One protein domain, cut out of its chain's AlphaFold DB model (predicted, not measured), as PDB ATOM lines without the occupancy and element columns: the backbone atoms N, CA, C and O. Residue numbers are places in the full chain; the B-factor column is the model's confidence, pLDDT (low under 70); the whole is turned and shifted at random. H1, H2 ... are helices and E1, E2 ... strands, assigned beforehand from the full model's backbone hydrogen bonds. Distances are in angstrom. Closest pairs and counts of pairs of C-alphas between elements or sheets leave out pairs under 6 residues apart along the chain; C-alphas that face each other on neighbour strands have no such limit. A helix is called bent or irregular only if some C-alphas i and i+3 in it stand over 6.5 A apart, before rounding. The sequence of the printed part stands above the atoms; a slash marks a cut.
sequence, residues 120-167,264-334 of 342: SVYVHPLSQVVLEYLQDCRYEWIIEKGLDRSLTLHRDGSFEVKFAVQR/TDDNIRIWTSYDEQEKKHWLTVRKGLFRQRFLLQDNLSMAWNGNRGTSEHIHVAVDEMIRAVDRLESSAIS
ATOM      1  N   SER A 120      45.296  41.990 -49.226       85.44
ATOM      2  CA  SER A 120      45.500  42.945 -48.145       85.44
ATOM      3  C   SER A 120      44.231  43.791 -48.025       85.44
ATOM      4  O   SER A 120      43.938  44.604 -48.902       85.44
ATOM      5  N   VAL A 121      43.446  43.562 -46.975       90.00
ATOM      6  CA  VAL A 121      42.251  44.357 -46.681       90.00
ATOM      7  C   VAL A 121      42.666  45.502 -45.769       90.00
ATOM      8  O   VAL A 121      43.272  45.280 -44.722       90.00
ATOM      9  N   TYR A 122      42.361  46.729 -46.180       92.75
ATOM     10  CA  TYR A 122      42.546  47.902 -45.335       92.75
ATOM     11  C   TYR A 122      41.628  47.815 -44.111       92.75
ATOM     12  O   TYR A 122      40.453  47.477 -44.233       92.75
ATOM     13  N   VAL A 123      42.165  48.148 -42.938       93.69
ATOM     14  CA  VAL A 123      41.403  48.285 -41.694       93.69
ATOM     15  C   VAL A 123      41.637  49.693 -41.176       93.69
ATOM     16  O   VAL A 123      42.775  50.157 -41.103       93.69
ATOM     17  N   HIS A 124      40.559  50.382 -40.823       93.56
ATOM     18  CA  HIS A 124      40.645  51.733 -40.295       93.56
ATOM     19  C   HIS A 124      41.384  51.710 -38.940       93.56
ATOM     20  O   HIS A 124      41.107  50.822 -38.130       93.56
ATOM     21  N   PRO A 125      42.269  52.674 -38.619       92.12
ATOM     22  CA  PRO A 125      43.057  52.637 -37.382       92.12
ATOM     23  C   PRO A 125      42.219  52.478 -36.103       92.12
ATOM     24  O   PRO A 125      42.548  51.673 -35.240       92.12
ATOM     25  N   LEU A 126      41.082  53.175 -35.999       93.50
ATOM     26  CA  LEU A 126      40.165  53.020 -34.856       93.50
ATOM     27  C   LEU A 126      39.529  51.630 -34.787       93.50
ATOM     28  O   LEU A 126      39.420  51.042 -33.715       93.50
ATOM     29  N   SER A 127      39.131  51.099 -35.940       95.62
ATOM     30  CA  SER A 127      38.593  49.749 -36.069       95.62
ATOM     31  C   SER A 127      39.633  48.710 -35.652       95.62
ATOM     32  O   SER A 127      39.291  47.763 -34.950       95.62
ATOM     33  N   GLN A 128      40.904  48.925 -35.999       94.62
ATOM     34  CA  GLN A 128      42.016  48.081 -35.574       94.62
ATOM     35  C   GLN A 128      42.196  48.089 -34.052       94.62
ATOM     36  O   GLN A 128      42.290  47.013 -33.472       94.62
ATOM     37  N   VAL A 129      42.175  49.255 -33.394       94.56
ATOM     38  CA  VAL A 129      42.301  49.343 -31.922       94.56
ATOM     39  C   VAL A 129      41.143  48.633 -31.220       94.56
ATOM     40  O   VAL A 129      41.361  47.896 -30.262       94.56
ATOM     41  N   VAL A 130      39.909  48.806 -31.710       96.25
ATOM     42  CA  VAL A 130      38.741  48.107 -31.154       96.25
ATOM     43  C   VAL A 130      38.886  46.594 -31.309       96.25
ATOM     44  O   VAL A 130      38.656  45.863 -30.349       96.25
ATOM     45  N   LEU A 131      39.274  46.117 -32.497       95.75
ATOM     46  CA  LEU A 131      39.460  44.691 -32.758       95.75
ATOM     47  C   LEU A 131      40.593  44.101 -31.910       95.75
ATOM     48  O   LEU A 131      40.402  43.030 -31.345       95.75
ATOM     49  N   GLU A 132      41.722  44.799 -31.771       94.81
ATOM     50  CA  GLU A 132      42.835  44.368 -30.916       94.81
ATOM     51  C   GLU A 132      42.403  44.300 -29.449       94.81
ATOM     52  O   GLU A 132      42.624  43.284 -28.802       94.81
ATOM     53  N   TYR A 133      41.700  45.310 -28.924       96.06
ATOM     54  CA  TYR A 133      41.230  45.289 -27.535       96.06
ATOM     55  C   TYR A 133      40.213  44.169 -27.269       96.06
ATOM     56  O   TYR A 133      40.281  43.473 -26.251       96.06
ATOM     57  N   LEU A 134      39.290  43.961 -28.209       96.00
ATOM     58  CA  LEU A 134      38.332  42.863 -28.174       96.00
ATOM     59  C   LEU A 134      39.050  41.501 -28.150       96.00
ATOM     60  O   LEU A 134      38.721  40.645 -27.330       96.00
ATOM     61  N   GLN A 135      40.058  41.320 -29.003       93.31
ATOM     62  CA  GLN A 135      40.851  40.093 -29.099       93.31
ATOM     63  C   GLN A 135      41.756  39.860 -27.887       93.31
ATOM     64  O   GLN A 135      41.864  38.728 -27.422       93.31
ATOM     65  N   ASP A 136      42.395  40.908 -27.376       94.50
ATOM     66  CA  ASP A 136      43.409  40.778 -26.339       94.50
ATOM     67  C   ASP A 136      42.771  40.698 -24.946       94.50
ATOM     68  O   ASP A 136      43.164  39.857 -24.137       94.50
ATOM     69  N   CYS A 137      41.774  41.543 -24.657       96.88
ATOM     70  CA  CYS A 137      41.226  41.717 -23.309       96.88
ATOM     71  C   CYS A 137      39.820  41.140 -23.113       96.88
ATOM     72  O   CYS A 137      39.424  40.892 -21.975       96.88
ATOM     73  N   ARG A 138      39.046  40.948 -24.187       96.50
ATOM     74  CA  ARG A 138      37.623  40.564 -24.114       96.50
ATOM     75  C   ARG A 138      37.299  39.298 -24.915       96.50
ATOM     76  O   ARG A 138      36.143  39.064 -25.260       96.50
ATOM     77  N   TYR A 139      38.301  38.455 -25.169       95.38
ATOM     78  CA  TYR A 139      38.142  37.248 -25.986       95.38
ATOM     79  C   TYR A 139      37.098  36.273 -25.421       95.38
ATOM     80  O   TYR A 139      36.320  35.706 -26.184       95.38
ATOM     81  N   GLU A 140      37.044  36.106 -24.094       96.31
ATOM     82  CA  GLU A 140      36.088  35.209 -23.429       96.31
ATOM     83  C   GLU A 140      34.653  35.644 -23.713       96.31
ATOM     84  O   GLU A 140      33.831  34.828 -24.118       96.31
ATOM     85  N   TRP A 141      34.392  36.948 -23.613       96.31
ATOM     86  CA  TRP A 141      33.087  37.530 -23.905       96.31
ATOM     87  C   TRP A 141      32.694  37.350 -25.380       96.31
ATOM     88  O   TRP A 141      31.553  37.016 -25.683       96.31
ATOM     89  N   ILE A 142      33.636  37.495 -26.319       95.38
ATOM     90  CA  ILE A 142      33.378  37.271 -27.757       95.38
ATOM     91  C   ILE A 142      32.967  35.822 -28.027       95.38
ATOM     92  O   ILE A 142      32.031  35.588 -28.794       95.38
ATOM     93  N   ILE A 143      33.655  34.859 -27.407       94.31
ATOM     94  CA  ILE A 143      33.342  33.430 -27.537       94.31
ATOM     95  C   ILE A 143      31.988  33.128 -26.892       94.31
ATOM     96  O   ILE A 143      31.154  32.468 -27.511       94.31
ATOM     97  N   GLU A 144      31.751  33.637 -25.682       94.38
ATOM     98  CA  GLU A 144      30.491  33.474 -24.950       94.38
ATOM     99  C   GLU A 144      29.301  33.977 -25.778       94.38
ATOM    100  O   GLU A 144      28.296  33.281 -25.915       94.38
ATOM    101  N   LYS A 145      29.437  35.153 -26.403       94.25
ATOM    102  CA  LYS A 145      28.400  35.733 -27.264       94.25
ATOM    103  C   LYS A 145      28.388  35.168 -28.687       94.25
ATOM    104  O   LYS A 145      27.607  35.660 -29.492       94.25
ATOM    105  N   GLY A 146      29.226  34.183 -29.034       93.19
ATOM    106  CA  GLY A 146      29.274  33.548 -30.363       93.19
ATOM    107  C   GLY A 146      29.653  34.486 -31.515       93.19
ATOM    108  O   GLY A 146      29.212  34.306 -32.657       93.19
ATOM    109  N   LEU A 147      30.434  35.520 -31.209       94.31
ATOM    110  CA  LEU A 147      30.870  36.567 -32.134       94.31
ATOM    111  C   LEU A 147      32.196  36.222 -32.842       94.31
ATOM    112  O   LEU A 147      32.584  36.872 -33.808       94.31
ATOM    113  N   ASP A 148      32.877  35.160 -32.415       93.81
ATOM    114  CA  ASP A 148      34.174  34.692 -32.924       93.81
ATOM    115  C   ASP A 148      34.141  34.216 -34.390       93.81
ATOM    116  O   ASP A 148      35.176  34.086 -35.050       93.81
ATOM    117  N   ARG A 149      32.942  33.945 -34.917       90.31
ATOM    118  CA  ARG A 149      32.751  33.230 -36.188       90.31
ATOM    119  C   ARG A 149      32.426  34.108 -37.379       90.31
ATOM    120  O   ARG A 149      32.461  33.607 -38.503       90.31
ATOM    121  N   SER A 150      32.053  35.367 -37.169       91.44
ATOM    122  CA  SER A 150      31.704  36.232 -38.287       91.44
ATOM    123  C   SER A 150      32.227  37.641 -38.088       91.44
ATOM    124  O   SER A 150      31.650  38.450 -37.374       91.44
ATOM    125  N   LEU A 151      33.341  37.916 -38.757       94.12
ATOM    126  CA  LEU A 151      33.852  39.257 -38.975       94.12
ATOM    127  C   LEU A 151      33.789  39.554 -40.464       94.12
ATOM    128  O   LEU A 151      34.284  38.787 -41.292       94.12
ATOM    129  N   THR A 152      33.193  40.691 -40.780       95.00
ATOM    130  CA  THR A 152      33.180  41.272 -42.114       95.00
ATOM    131  C   THR A 152      33.925  42.595 -42.054       95.00
ATOM    132  O   THR A 152      33.643  43.429 -41.196       95.00
ATOM    133  N   LEU A 153      34.892  42.773 -42.949       95.25
ATOM    134  CA  LEU A 153      35.587  44.040 -43.145       95.25
ATOM    135  C   LEU A 153      34.999  44.730 -44.373       95.25
ATOM    136  O   LEU A 153      34.832  44.107 -45.425       95.25
ATOM    137  N   HIS A 154      34.671  46.006 -44.230       93.38
ATOM    138  CA  HIS A 154      34.157  46.834 -45.311       93.38
ATOM    139  C   HIS A 154      35.300  47.547 -46.045       93.38
ATOM    140  O   HIS A 154      36.430  47.625 -45.566       93.38
ATOM    141  N   ARG A 155      35.014  48.068 -47.245       91.81
ATOM    142  CA  ARG A 155      36.021  48.738 -48.092       91.81
ATOM    143  C   ARG A 155      36.588  50.017 -47.472       91.81
ATOM    144  O   ARG A 155      37.699  50.401 -47.812       91.81
ATOM    145  N   ASP A 156      35.834  50.658 -46.586       90.62
ATOM    146  CA  ASP A 156      36.239  51.852 -45.836       90.62
ATOM    147  C   ASP A 156      37.114  51.526 -44.609       90.62
ATOM    148  O   ASP A 156      37.526  52.422 -43.878       90.62
ATOM    149  N   GLY A 157      37.404  50.241 -44.372       93.12
ATOM    150  CA  GLY A 157      38.161  49.766 -43.221       93.12
ATOM    151  C   GLY A 157      37.344  49.651 -41.935       93.12
ATOM    152  O   GLY A 157      37.905  49.262 -40.908       93.12
ATOM    153  N   SER A 158      36.041  49.950 -41.974       94.88
ATOM    154  CA  SER A 158      35.138  49.620 -40.878       94.88
ATOM    155  C   SER A 158      34.928  48.108 -40.789       94.88
ATOM    156  O   SER A 158      35.210  47.345 -41.720       94.88
ATOM    157  N   PHE A 159      34.440  47.657 -39.638       96.50
ATOM    158  CA  PHE A 159      34.176  46.246 -39.406       96.50
ATOM    159  C   PHE A 159      32.778  46.013 -38.872       96.50
ATOM    160  O   PHE A 159      32.176  46.882 -38.239       96.50
ATOM    161  N   GLU A 160      32.329  44.784 -39.060       96.69
ATOM    162  CA  GLU A 160      31.091  44.252 -38.544       96.69
ATOM    163  C   GLU A 160      31.317  42.846 -37.984       96.69
ATOM    164  O   GLU A 160      31.856  41.977 -38.667       96.69
ATOM    165  N   VAL A 161      30.853  42.617 -36.758       95.31
ATOM    166  CA  VAL A 161      30.822  41.311 -36.107       95.31
ATOM    167  C   VAL A 161      29.376  40.922 -35.836       95.31
ATOM    168  O   VAL A 161      28.617  41.710 -35.269       95.31
ATOM    169  N   LYS A 162      28.977  39.719 -36.248       94.44
ATOM    170  CA  LYS A 162      27.628  39.184 -36.017       94.44
ATOM    171  C   LYS A 162      27.698  37.872 -35.244       94.44
ATOM    172  O   LYS A 162      28.666  37.114 -35.351       94.44
ATOM    173  N   PHE A 163      26.632  37.561 -34.520       91.50
ATOM    174  CA  PHE A 163      26.413  36.193 -34.081       91.50
ATOM    175  C   PHE A 163      26.208  35.308 -35.309       91.50
ATOM    176  O   PHE A 163      25.279  35.510 -36.099       91.50
ATOM    177  N   ALA A 164      27.083  34.323 -35.484       84.44
ATOM    178  CA  ALA A 164      26.840  33.289 -36.469       84.44
ATOM    179  C   ALA A 164      25.878  32.287 -35.838       84.44
ATOM    180  O   ALA A 164      26.303  31.455 -35.032       84.44
ATOM    181  N   VAL A 165      24.598  32.348 -36.228       80.81
ATOM    182  CA  VAL A 165      23.662  31.257 -35.943       80.81
ATOM    183  C   VAL A 165      24.363  29.989 -36.383       80.81
ATOM    184  O   VAL A 165      24.751  29.871 -37.552       80.81
ATOM    185  N   GLN A 166      24.615  29.085 -35.431       71.56
ATOM    186  CA  GLN A 166      25.169  27.790 -35.770       71.56
ATOM    187  C   GLN A 166      24.178  27.201 -36.749       71.56
ATOM    188  O   GLN A 166      23.059  26.866 -36.363       71.56
ATOM    189  N   ARG A 167      24.553  27.167 -38.032       69.62
ATOM    190  CA  ARG A 167      23.773  26.442 -39.016       69.62
ATOM    191  C   ARG A 167      23.657  25.060 -38.389       69.62
ATOM    192  O   ARG A 167      24.721  24.495 -38.102       69.62
ATOM    193  N   THR A 264      13.510  36.744 -35.726       61.72
ATOM    194  CA  THR A 264      14.698  36.207 -35.050       61.72
ATOM    195  C   THR A 264      16.021  36.940 -35.301       61.72
ATOM    196  O   THR A 264      17.060  36.311 -35.482       61.72
ATOM    197  N   ASP A 265      16.014  38.271 -35.281       69.75
ATOM    198  CA  ASP A 265      17.241  39.084 -35.290       69.75
ATOM    199  C   ASP A 265      17.648  39.489 -33.858       69.75
ATOM    200  O   ASP A 265      18.179  40.571 -33.611       69.75
ATOM    201  N   ASP A 266      17.411  38.594 -32.889       84.44
ATOM    202  CA  ASP A 266      17.867  38.712 -31.488       84.44
ATOM    203  C   ASP A 266      19.384  38.502 -31.338       84.44
ATOM    204  O   ASP A 266      19.947  38.504 -30.241       84.44
ATOM    205  N   ASN A 267      20.057  38.337 -32.469       91.81
ATOM    206  CA  ASN A 267      21.481  38.144 -32.590       91.81
ATOM    207  C   ASN A 267      22.233  39.442 -32.285       91.81
ATOM    208  O   ASN A 267      21.881  40.522 -32.764       91.81
ATOM    209  N   ILE A 268      23.306  39.325 -31.504       94.62
ATOM    210  CA  ILE A 268      24.188  40.457 -31.223       94.62
ATOM    211  C   ILE A 268      24.953  40.810 -32.501       94.62
ATOM    212  O   ILE A 268      25.529  39.947 -33.172       94.62
ATOM    213  N   ARG A 269      24.963  42.101 -32.830       95.75
ATOM    214  CA  ARG A 269      25.691  42.684 -33.957       95.75
ATOM    215  C   ARG A 269      26.445  43.918 -33.490       95.75
ATOM    216  O   ARG A 269      25.850  44.810 -32.892       95.75
ATOM    217  N   ILE A 270      27.734  43.986 -33.798       97.12
ATOM    218  CA  ILE A 270      28.625  45.094 -33.438       97.12
ATOM    219  C   ILE A 270      29.267  45.615 -34.714       97.12
ATOM    220  O   ILE A 270      29.720  44.823 -35.533       97.12
ATOM    221  N   TRP A 271      29.318  46.928 -34.908       97.88
ATOM    222  CA  TRP A 271      30.025  47.504 -36.046       97.88
ATOM    223  C   TRP A 271      30.582  48.886 -35.739       97.88
ATOM    224  O   TRP A 271      30.118  49.583 -34.836       97.88
ATOM    225  N   THR A 272      31.575  49.287 -36.524       97.50
ATOM    226  CA  THR A 272      32.087  50.660 -36.529       97.50
ATOM    227  C   THR A 272      31.514  51.426 -37.712       97.50
ATOM    228  O   THR A 272      31.233  50.851 -38.758       97.50
ATOM    229  N   SER A 273      31.284  52.723 -37.543       96.62
ATOM    230  CA  SER A 273      30.796  53.592 -38.619       96.62
ATOM    231  C   SER A 273      31.336  55.002 -38.449       96.62
ATOM    232  O   SER A 273      31.530  55.458 -37.319       96.62
ATOM    233  N   TYR A 274      31.575  55.679 -39.566       96.00
ATOM    234  CA  TYR A 274      31.919  57.093 -39.596       96.00
ATOM    235  C   TYR A 274      30.699  57.913 -40.009       96.00
ATOM    236  O   TYR A 274      30.046  57.602 -41.003       96.00
ATOM    237  N   ASP A 275      30.391  58.941 -39.229       96.25
ATOM    238  CA  ASP A 275      29.356  59.919 -39.531       96.25
ATOM    239  C   ASP A 275      30.010  61.145 -40.170       96.25
ATOM    240  O   ASP A 275      30.755  61.879 -39.516       96.25
ATOM    241  N   GLU A 276      29.776  61.345 -41.466       94.75
ATOM    242  CA  GLU A 276      30.425  62.413 -42.223       94.75
ATOM    243  C   GLU A 276      29.918  63.810 -41.841       94.75
ATOM    244  O   GLU A 276      30.684  64.770 -41.946       94.75
ATOM    245  N   GLN A 277      28.666  63.934 -41.391       96.44
ATOM    246  CA  GLN A 277      28.077  65.221 -41.011       96.44
ATOM    247  C   GLN A 277      28.607  65.672 -39.654       96.44
ATOM    248  O   GLN A 277      29.049  66.807 -39.501       96.44
ATOM    249  N   GLU A 278      28.625  64.758 -38.685       95.25
ATOM    250  CA  GLU A 278      29.132  65.046 -37.341       95.25
ATOM    251  C   GLU A 278      30.659  64.959 -37.248       95.25
ATOM    252  O   GLU A 278      31.239  65.376 -36.249       95.25
ATOM    253  N   LYS A 279      31.312  64.387 -38.267       95.38
ATOM    254  CA  LYS A 279      32.739  64.040 -38.272       95.38
ATOM    255  C   LYS A 279      33.126  63.151 -37.081       95.38
ATOM    256  O   LYS A 279      34.228  63.274 -36.545       95.38
ATOM    257  N   LYS A 280      32.251  62.212 -36.702       95.88
ATOM    258  CA  LYS A 280      32.419  61.318 -35.541       95.88
ATOM    259  C   LYS A 280      32.535  59.853 -35.945       95.88
ATOM    260  O   LYS A 280      31.853  59.389 -36.855       95.88
ATOM    261  N   HIS A 281      33.357  59.102 -35.223       95.44
ATOM    262  CA  HIS A 281      33.422  57.647 -35.320       95.44
ATOM    263  C   HIS A 281      32.632  57.010 -34.186       95.44
ATOM    264  O   HIS A 281      32.827  57.333 -33.015       95.44
ATOM    265  N   TRP A 282      31.777  56.061 -34.540       97.69
ATOM    266  CA  TRP A 282      30.865  55.399 -33.621       97.69
ATOM    267  C   TRP A 282      31.092  53.893 -33.621       97.69
ATOM    268  O   TRP A 282      31.160  53.273 -34.683       97.69
ATOM    269  N   LEU A 283      31.130  53.306 -32.429       98.12
ATOM    270  CA  LEU A 283      30.947  51.883 -32.192       98.12
ATOM    271  C   LEU A 283      29.470  51.650 -31.894       98.12
ATOM    272  O   LEU A 283      28.932  52.203 -30.941       98.12
ATOM    273  N   THR A 284      28.791  50.871 -32.722       98.19
ATOM    274  CA  THR A 284      27.366  50.591 -32.549       98.19
ATOM    275  C   THR A 284      27.167  49.127 -32.214       98.19
ATOM    276  O   THR A 284      27.765  48.257 -32.844       98.19
ATOM    277  N   VAL A 285      26.283  48.862 -31.256       97.50
ATOM    278  CA  VAL A 285      25.800  47.521 -30.931       97.50
ATOM    279  C   VAL A 285      24.296  47.445 -31.145       97.50
ATOM    280  O   VAL A 285      23.565  48.408 -30.891       97.50
ATOM    281  N   ARG A 286      23.830  46.295 -31.627       96.06
ATOM    282  CA  ARG A 286      22.418  45.968 -31.787       96.06
ATOM    283  C   ARG A 286      22.138  44.554 -31.289       96.06
ATOM    284  O   ARG A 286      22.935  43.654 -31.543       96.06
ATOM    285  N   LYS A 287      20.998  44.370 -30.621       94.12
ATOM    286  CA  LYS A 287      20.433  43.065 -30.253       94.12
ATOM    287  C   LYS A 287      18.904  43.159 -30.285       94.12
ATOM    288  O   LYS A 287      18.320  43.875 -29.472       94.12
ATOM    289  N   GLY A 288      18.255  42.518 -31.257       92.12
ATOM    290  CA  GLY A 288      16.818  42.690 -31.490       92.12
ATOM    291  C   GLY A 288      16.457  44.152 -31.791       92.12
ATOM    292  O   GLY A 288      16.939  44.745 -32.768       92.12
ATOM    293  N   LEU A 289      15.619  44.742 -30.930       91.88
ATOM    294  CA  LEU A 289      15.198  46.150 -30.994       91.88
ATOM    295  C   LEU A 289      16.161  47.116 -30.291       91.88
ATOM    296  O   LEU A 289      16.104  48.322 -30.522       91.88
ATOM    297  N   PHE A 290      17.053  46.609 -29.442       94.38
ATOM    298  CA  PHE A 290      18.016  47.441 -28.736       94.38
ATOM    299  C   PHE A 290      19.127  47.896 -29.685       94.38
ATOM    300  O   PHE A 290      19.747  47.067 -30.356       94.38
ATOM    301  N   ARG A 291      19.405  49.203 -29.715       96.62
ATOM    302  CA  ARG A 291      20.526  49.805 -30.449       96.62
ATOM    303  C   ARG A 291      21.177  50.889 -29.598       96.62
ATOM    304  O   ARG A 291      20.500  51.827 -29.189       96.62
ATOM    305  N   GLN A 292      22.491  50.806 -29.412       97.88
ATOM    306  CA  GLN A 292      23.263  51.824 -28.699       97.88
ATOM    307  C   GLN A 292      24.537  52.182 -29.468       97.88
ATOM    308  O   GLN A 292      25.147  51.322 -30.104       97.88
ATOM    309  N   ARG A 293      24.909  53.468 -29.440       98.00
ATOM    310  CA  ARG A 293      26.123  54.017 -30.059       98.00
ATOM    311  C   ARG A 293      27.069  54.501 -28.963       98.00
ATOM    312  O   ARG A 293      26.630  55.168 -28.033       98.00
ATOM    313  N   PHE A 294      28.350  54.209 -29.126       97.69
ATOM    314  CA  PHE A 294      29.442  54.629 -28.256       97.69
ATOM    315  C   PHE A 294      30.441  55.419 -29.094       97.69
ATOM    316  O   PHE A 294      30.823  54.989 -30.187       97.69
ATOM    317  N   LEU A 295      30.811  56.607 -28.631       96.38
ATOM    318  CA  LEU A 295      31.711  57.491 -29.363       96.38
ATOM    319  C   LEU A 295      33.139  56.940 -29.283       96.38
ATOM    320  O   LEU A 295      33.646  56.695 -28.195       96.38
ATOM    321  N   LEU A 296      33.792  56.755 -30.428       94.38
ATOM    322  CA  LEU A 296      35.201  56.354 -30.492       94.38
ATOM    323  C   LEU A 296      36.117  57.560 -30.661       94.38
ATOM    324  O   LEU A 296      37.149  57.640 -30.003       94.38
ATOM    325  N   GLN A 297      35.730  58.477 -31.547       92.69
ATOM    326  CA  GLN A 297      36.481  59.685 -31.867       92.69
ATOM    327  C   GLN A 297      35.539  60.776 -32.392       92.69
ATOM    328  O   GLN A 297      34.587  60.487 -33.115       92.69
ATOM    329  N   ASP A 298      35.839  62.026 -32.067       92.19
ATOM    330  CA  ASP A 298      35.184  63.252 -32.513       92.19
ATOM    331  C   ASP A 298      36.258  64.141 -33.121       92.19
ATOM    332  O   ASP A 298      37.149  64.631 -32.426       92.19
ATOM    333  N   ASN A 299      36.188  64.327 -34.434       87.69
ATOM    334  CA  ASN A 299      37.199  65.091 -35.150       87.69
ATOM    335  C   ASN A 299      37.013  66.608 -35.013       87.69
ATOM    336  O   ASN A 299      37.912  67.352 -35.397       87.69
ATOM    337  N   LEU A 300      35.880  67.083 -34.483       86.88
ATOM    338  CA  LEU A 300      35.659  68.512 -34.229       86.88
ATOM    339  C   LEU A 300      36.301  68.964 -32.913       86.88
ATOM    340  O   LEU A 300      36.574  70.147 -32.715       86.88
ATOM    341  N   SER A 301      36.582  68.021 -32.016       81.12
ATOM    342  CA  SER A 301      37.201  68.305 -30.729       81.12
ATOM    343  C   SER A 301      38.728  68.374 -30.864       81.12
ATOM    344  O   SER A 301      39.419  67.359 -30.809       81.12
ATOM    345  N   MET A 302      39.274  69.595 -30.978       60.41
ATOM    346  CA  MET A 302      40.728  69.868 -31.056       60.41
ATOM    347  C   MET A 302      41.561  69.230 -29.925       60.41
ATOM    348  O   MET A 302      42.764  69.024 -30.078       60.41
ATOM    349  N   ALA A 303      40.938  68.907 -28.788       55.41
ATOM    350  CA  ALA A 303      41.604  68.365 -27.605       55.41
ATOM    351  C   ALA A 303      42.042  66.892 -27.736       55.41
ATOM    352  O   ALA A 303      42.755  66.392 -26.864       55.41
ATOM    353  N   TRP A 304      41.663  66.188 -28.808       54.94
ATOM    354  CA  TRP A 304      41.966  64.758 -28.930       54.94
ATOM    355  C   TRP A 304      43.407  64.442 -29.374       54.94
ATOM    356  O   TRP A 304      43.846  63.297 -29.285       54.94
ATOM    357  N   ASN A 305      44.183  65.464 -29.755       56.28
ATOM    358  CA  ASN A 305      45.591  65.346 -30.157       56.28
ATOM    359  C   ASN A 305      46.578  65.291 -28.973       56.28
ATOM    360  O   ASN A 305      47.794  65.341 -29.165       56.28
ATOM    361  N   GLY A 306      46.085  65.184 -27.735       56.75
ATOM    362  CA  GLY A 306      46.932  64.927 -26.574       56.75
ATOM    363  C   GLY A 306      47.554  63.533 -26.671       56.75
ATOM    364  O   GLY A 306      46.854  62.535 -26.531       56.75
ATOM    365  N   ASN A 307      48.870  63.482 -26.879       56.19
ATOM    366  CA  ASN A 307      49.741  62.323 -27.148       56.19
ATOM    367  C   ASN A 307      49.660  61.095 -26.194       56.19
ATOM    368  O   ASN A 307      50.585  60.284 -26.187       56.19
ATOM    369  N   ARG A 308      48.642  60.943 -25.331       57.22
ATOM    370  CA  ARG A 308      48.653  59.959 -24.233       57.22
ATOM    371  C   ARG A 308      47.362  59.187 -23.922       57.22
ATOM    372  O   ARG A 308      47.401  58.446 -22.952       57.22
ATOM    373  N   GLY A 309      46.266  59.270 -24.687       67.00
ATOM    374  CA  GLY A 309      45.017  58.631 -24.210       67.00
ATOM    375  C   GLY A 309      43.990  58.135 -25.225       67.00
ATOM    376  O   GLY A 309      42.912  57.714 -24.811       67.00
ATOM    377  N   THR A 310      44.261  58.156 -26.532       72.50
ATOM    378  CA  THR A 310      43.245  57.774 -27.535       72.50
ATOM    379  C   THR A 310      42.772  56.326 -27.379       72.50
ATOM    380  O   THR A 310      41.577  56.063 -27.478       72.50
ATOM    381  N   SER A 311      43.672  55.394 -27.050       84.94
ATOM    382  CA  SER A 311      43.310  53.989 -26.826       84.94
ATOM    383  C   SER A 311      42.480  53.773 -25.559       84.94
ATOM    384  O   SER A 311      41.583  52.941 -25.558       84.94
ATOM    385  N   GLU A 312      42.732  54.529 -24.486       90.75
ATOM    386  CA  GLU A 312      42.031  54.337 -23.208       90.75
ATOM    387  C   GLU A 312      40.540  54.650 -23.333       90.75
ATOM    388  O   GLU A 312      39.707  53.869 -22.882       90.75
ATOM    389  N   HIS A 313      40.191  55.740 -24.018       90.88
ATOM    390  CA  HIS A 313      38.792  56.078 -24.266       90.88
ATOM    391  C   HIS A 313      38.093  55.028 -25.137       90.88
ATOM    392  O   HIS A 313      36.955  54.652 -24.866       90.88
ATOM    393  N   ILE A 314      38.786  54.507 -26.157       93.69
ATOM    394  CA  ILE A 314      38.260  53.423 -26.992       93.69
ATOM    395  C   ILE A 314      37.986  52.178 -26.137       93.69
ATOM    396  O   ILE A 314      36.929  51.569 -26.279       93.69
ATOM    397  N   HIS A 315      38.884  51.826 -25.213       95.06
ATOM    398  CA  HIS A 315      38.671  50.706 -24.292       95.06
ATOM    399  C   HIS A 315      37.455  50.937 -23.387       95.06
ATOM    400  O   HIS A 315      36.632  50.039 -23.235       95.06
ATOM    401  N   VAL A 316      37.298  52.150 -22.838       96.00
ATOM    402  CA  VAL A 316      36.123  52.523 -22.032       96.00
ATOM    403  C   VAL A 316      34.839  52.387 -22.850       96.00
ATOM    404  O   VAL A 316      33.889  51.773 -22.373       96.00
ATOM    405  N   ALA A 317      34.819  52.877 -24.091       96.69
ATOM    406  CA  ALA A 317      33.665  52.758 -24.981       96.69
ATOM    407  C   ALA A 317      33.305  51.290 -25.279       96.69
ATOM    408  O   ALA A 317      32.128  50.925 -25.268       96.69
ATOM    409  N   VAL A 318      34.303  50.428 -25.507       97.31
ATOM    410  CA  VAL A 318      34.092  48.982 -25.695       97.31
ATOM    411  C   VAL A 318      33.570  48.328 -24.412       97.31
ATOM    412  O   VAL A 318      32.647  47.517 -24.464       97.31
ATOM    413  N   ASP A 319      34.103  48.697 -23.251       97.69
ATOM    414  CA  ASP A 319      33.657  48.173 -21.961       97.69
ATOM    415  C   ASP A 319      32.227  48.602 -21.614       97.69
ATOM    416  O   ASP A 319      31.444  47.802 -21.099       97.69
ATOM    417  N   GLU A 320      31.860  49.851 -21.899       98.12
ATOM    418  CA  GLU A 320      30.489  50.335 -21.744       98.12
ATOM    419  C   GLU A 320      29.524  49.618 -22.684       98.12
ATOM    420  O   GLU A 320      28.429  49.241 -22.259       98.12
ATOM    421  N   MET A 321      29.949  49.354 -23.923       97.94
ATOM    422  CA  MET A 321      29.196  48.533 -24.867       97.94
ATOM    423  C   MET A 321      28.938  47.128 -24.320       97.94
ATOM    424  O   MET A 321      27.795  46.675 -24.337       97.94
ATOM    425  N   ILE A 322      29.965  46.459 -23.798       97.75
ATOM    426  CA  ILE A 322      29.837  45.122 -23.202       97.75
ATOM    427  C   ILE A 322      28.841  45.146 -22.036       97.75
ATOM    428  O   ILE A 322      27.871  44.387 -22.035       97.75
ATOM    429  N   ARG A 323      29.001  46.090 -21.096       97.94
ATOM    430  CA  ARG A 323      28.081  46.234 -19.954       97.94
ATOM    431  C   ARG A 323      26.639  46.483 -20.396       97.94
ATOM    432  O   ARG A 323      25.714  46.003 -19.743       97.94
ATOM    433  N   ALA A 324      26.426  47.250 -21.463       97.00
ATOM    434  CA  ALA A 324      25.092  47.518 -21.985       97.00
ATOM    435  C   ALA A 324      24.419  46.248 -22.530       97.00
ATOM    436  O   ALA A 324      23.242  46.011 -22.254       97.00
ATOM    437  N   VAL A 325      25.174  45.405 -23.240       96.06
ATOM    438  CA  VAL A 325      24.685  44.110 -23.737       96.06
ATOM    439  C   VAL A 325      24.336  43.170 -22.581       96.06
ATOM    440  O   VAL A 325      23.255  42.582 -22.584       96.06
ATOM    441  N   ASP A 326      25.189  43.074 -21.562       96.25
ATOM    442  CA  ASP A 326      24.958  42.169 -20.427       96.25
ATOM    443  C   ASP A 326      23.736  42.593 -19.582       96.25
ATOM    444  O   ASP A 326      22.961  41.756 -19.105       96.25
ATOM    445  N   ARG A 327      23.496  43.906 -19.438       96.44
ATOM    446  CA  ARG A 327      22.282  44.437 -18.785       96.44
ATOM    447  C   ARG A 327      21.011  44.071 -19.546       96.44
ATOM    448  O   ARG A 327      19.994  43.749 -18.925       96.44
ATOM    449  N   LEU A 328      21.061  44.120 -20.875       94.19
ATOM    450  CA  LEU A 328      19.931  43.751 -21.720       94.19
ATOM    451  C   LEU A 328      19.584  42.265 -21.559       94.19
ATOM    452  O   LEU A 328      18.414  41.913 -21.443       94.19
ATOM    453  N   GLU A 329      20.597  41.402 -21.493       93.12
ATOM    454  CA  GLU A 329      20.409  39.966 -21.261       93.12
ATOM    455  C   GLU A 329      19.812  39.665 -19.894       93.12
ATOM    456  O   GLU A 329      18.859  38.895 -19.791       93.12
ATOM    457  N   SER A 330      20.315  40.337 -18.863       94.81
ATOM    458  CA  SER A 330      19.794  40.197 -17.503       94.81
ATOM    459  C   SER A 330      18.314  40.596 -17.417       94.81
ATOM    460  O   SER A 330      17.531  39.951 -16.721       94.81
ATOM    461  N   SER A 331      17.913  41.625 -18.173       92.50
ATOM    462  CA  SER A 331      16.530  42.114 -18.198       92.50
ATOM    463  C   SER A 331      15.575  41.138 -18.894       92.50
ATOM    464  O   SER A 331      14.457  40.940 -18.425       92.50
ATOM    465  N   ALA A 332      16.018  40.480 -19.972       88.06
ATOM    466  CA  ALA A 332      15.196  39.520 -20.712       88.06
ATOM    467  C   ALA A 332      14.833  38.277 -19.876       88.06
ATOM    468  O   ALA A 332      13.716  37.770 -19.973       88.06
ATOM    469  N   ILE A 333      15.747  37.821 -19.011       88.56
ATOM    470  CA  ILE A 333      15.530  36.654 -18.137       88.56
ATOM    471  C   ILE A 333      14.467  36.949 -17.068       88.56
ATOM    472  O   ILE A 333      13.668  36.079 -16.723       88.56
ATOM    473  N   SER A 334      14.415  38.182 -16.551       89.56
ATOM    474  CA  SER A 334      13.419  38.558 -15.538       89.56
ATOM    475  C   SER A 334      11.987  38.555 -16.080       89.56
ATOM    476  O   SER A 334      11.056  38.240 -15.341       89.56
TER     477      SER A 334
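This is residues 120 to 167 and 264 to 334 of the 342 residues of an uncharacterized protein of Fragilariopsis cylindrus CCMP1102 (UniProt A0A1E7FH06). A twisted sheet of five strands has helices over one face, with long H4 along E4 and E5 and shorter H1 over E3; no named helix covers the other face. Residues 302 to 309, which include H3, stick out. The 119 printed residues, with named elements in the order H1 H2 E1 E2 E3 E4 E5 H3 H4, are mixed in class, helices and strands; the antiparallel sheet runs E1 E2 E3 E4 E5. The whole is compact, with a radius of gyration of the C-alphas of 14.7 A and spans of 43 by 36 by 29 A.

H1, residues 125 to 137, starts at C-alpha (43.057, 52.637, -37.382) and is 17.9 A long; H2 is residues 139 to 144. E1 is residues 151 to 153, E2 159 to 162, E3 269 to 275, E4 280 to 287, 22.5 A, and E5 290 to 298, 23.6 A. H3, residues 302 to 305, is irregular, but only just: C-alphas 302 and 305 are 6.7 A apart. H4, residues 310 to 334, is 37.5 A long and ends at C-alpha (13.419, 38.558, -15.538).

Within hydrogen-bond range are N 152 and O 160 in the hairpin E1 and E2, 2.8 A, and N 161 and O 270 between E2 and E3, 2.8 A. E3, E4 and E5 form a meander, each strand the antiparallel neighbour of the one before, with N 271 and O 284 at 2.9 A and N 283 and O 294 at 2.8 A. H1 and H4 are on the same face, at heights over the sheet of 10.2 A and 9.5 A. They touch, at a steep tilt of 59 degrees; their closest C-alphas, Val 130 and Ile 314, are 6.8 A apart. H2 is not on the sheet. Every O i to N i+4 pair is within hydrogen-bond range in H1 and H2, and 20 of 21 in H4; H3 is too short for one.

Residues 168 to 263 are not printed; C-alphas 167 and 264 are 13.9 A apart across this cut. No link printed whole is long. The pLDDT is under 70 at residues 167, 264 to 265 and 302 to 309.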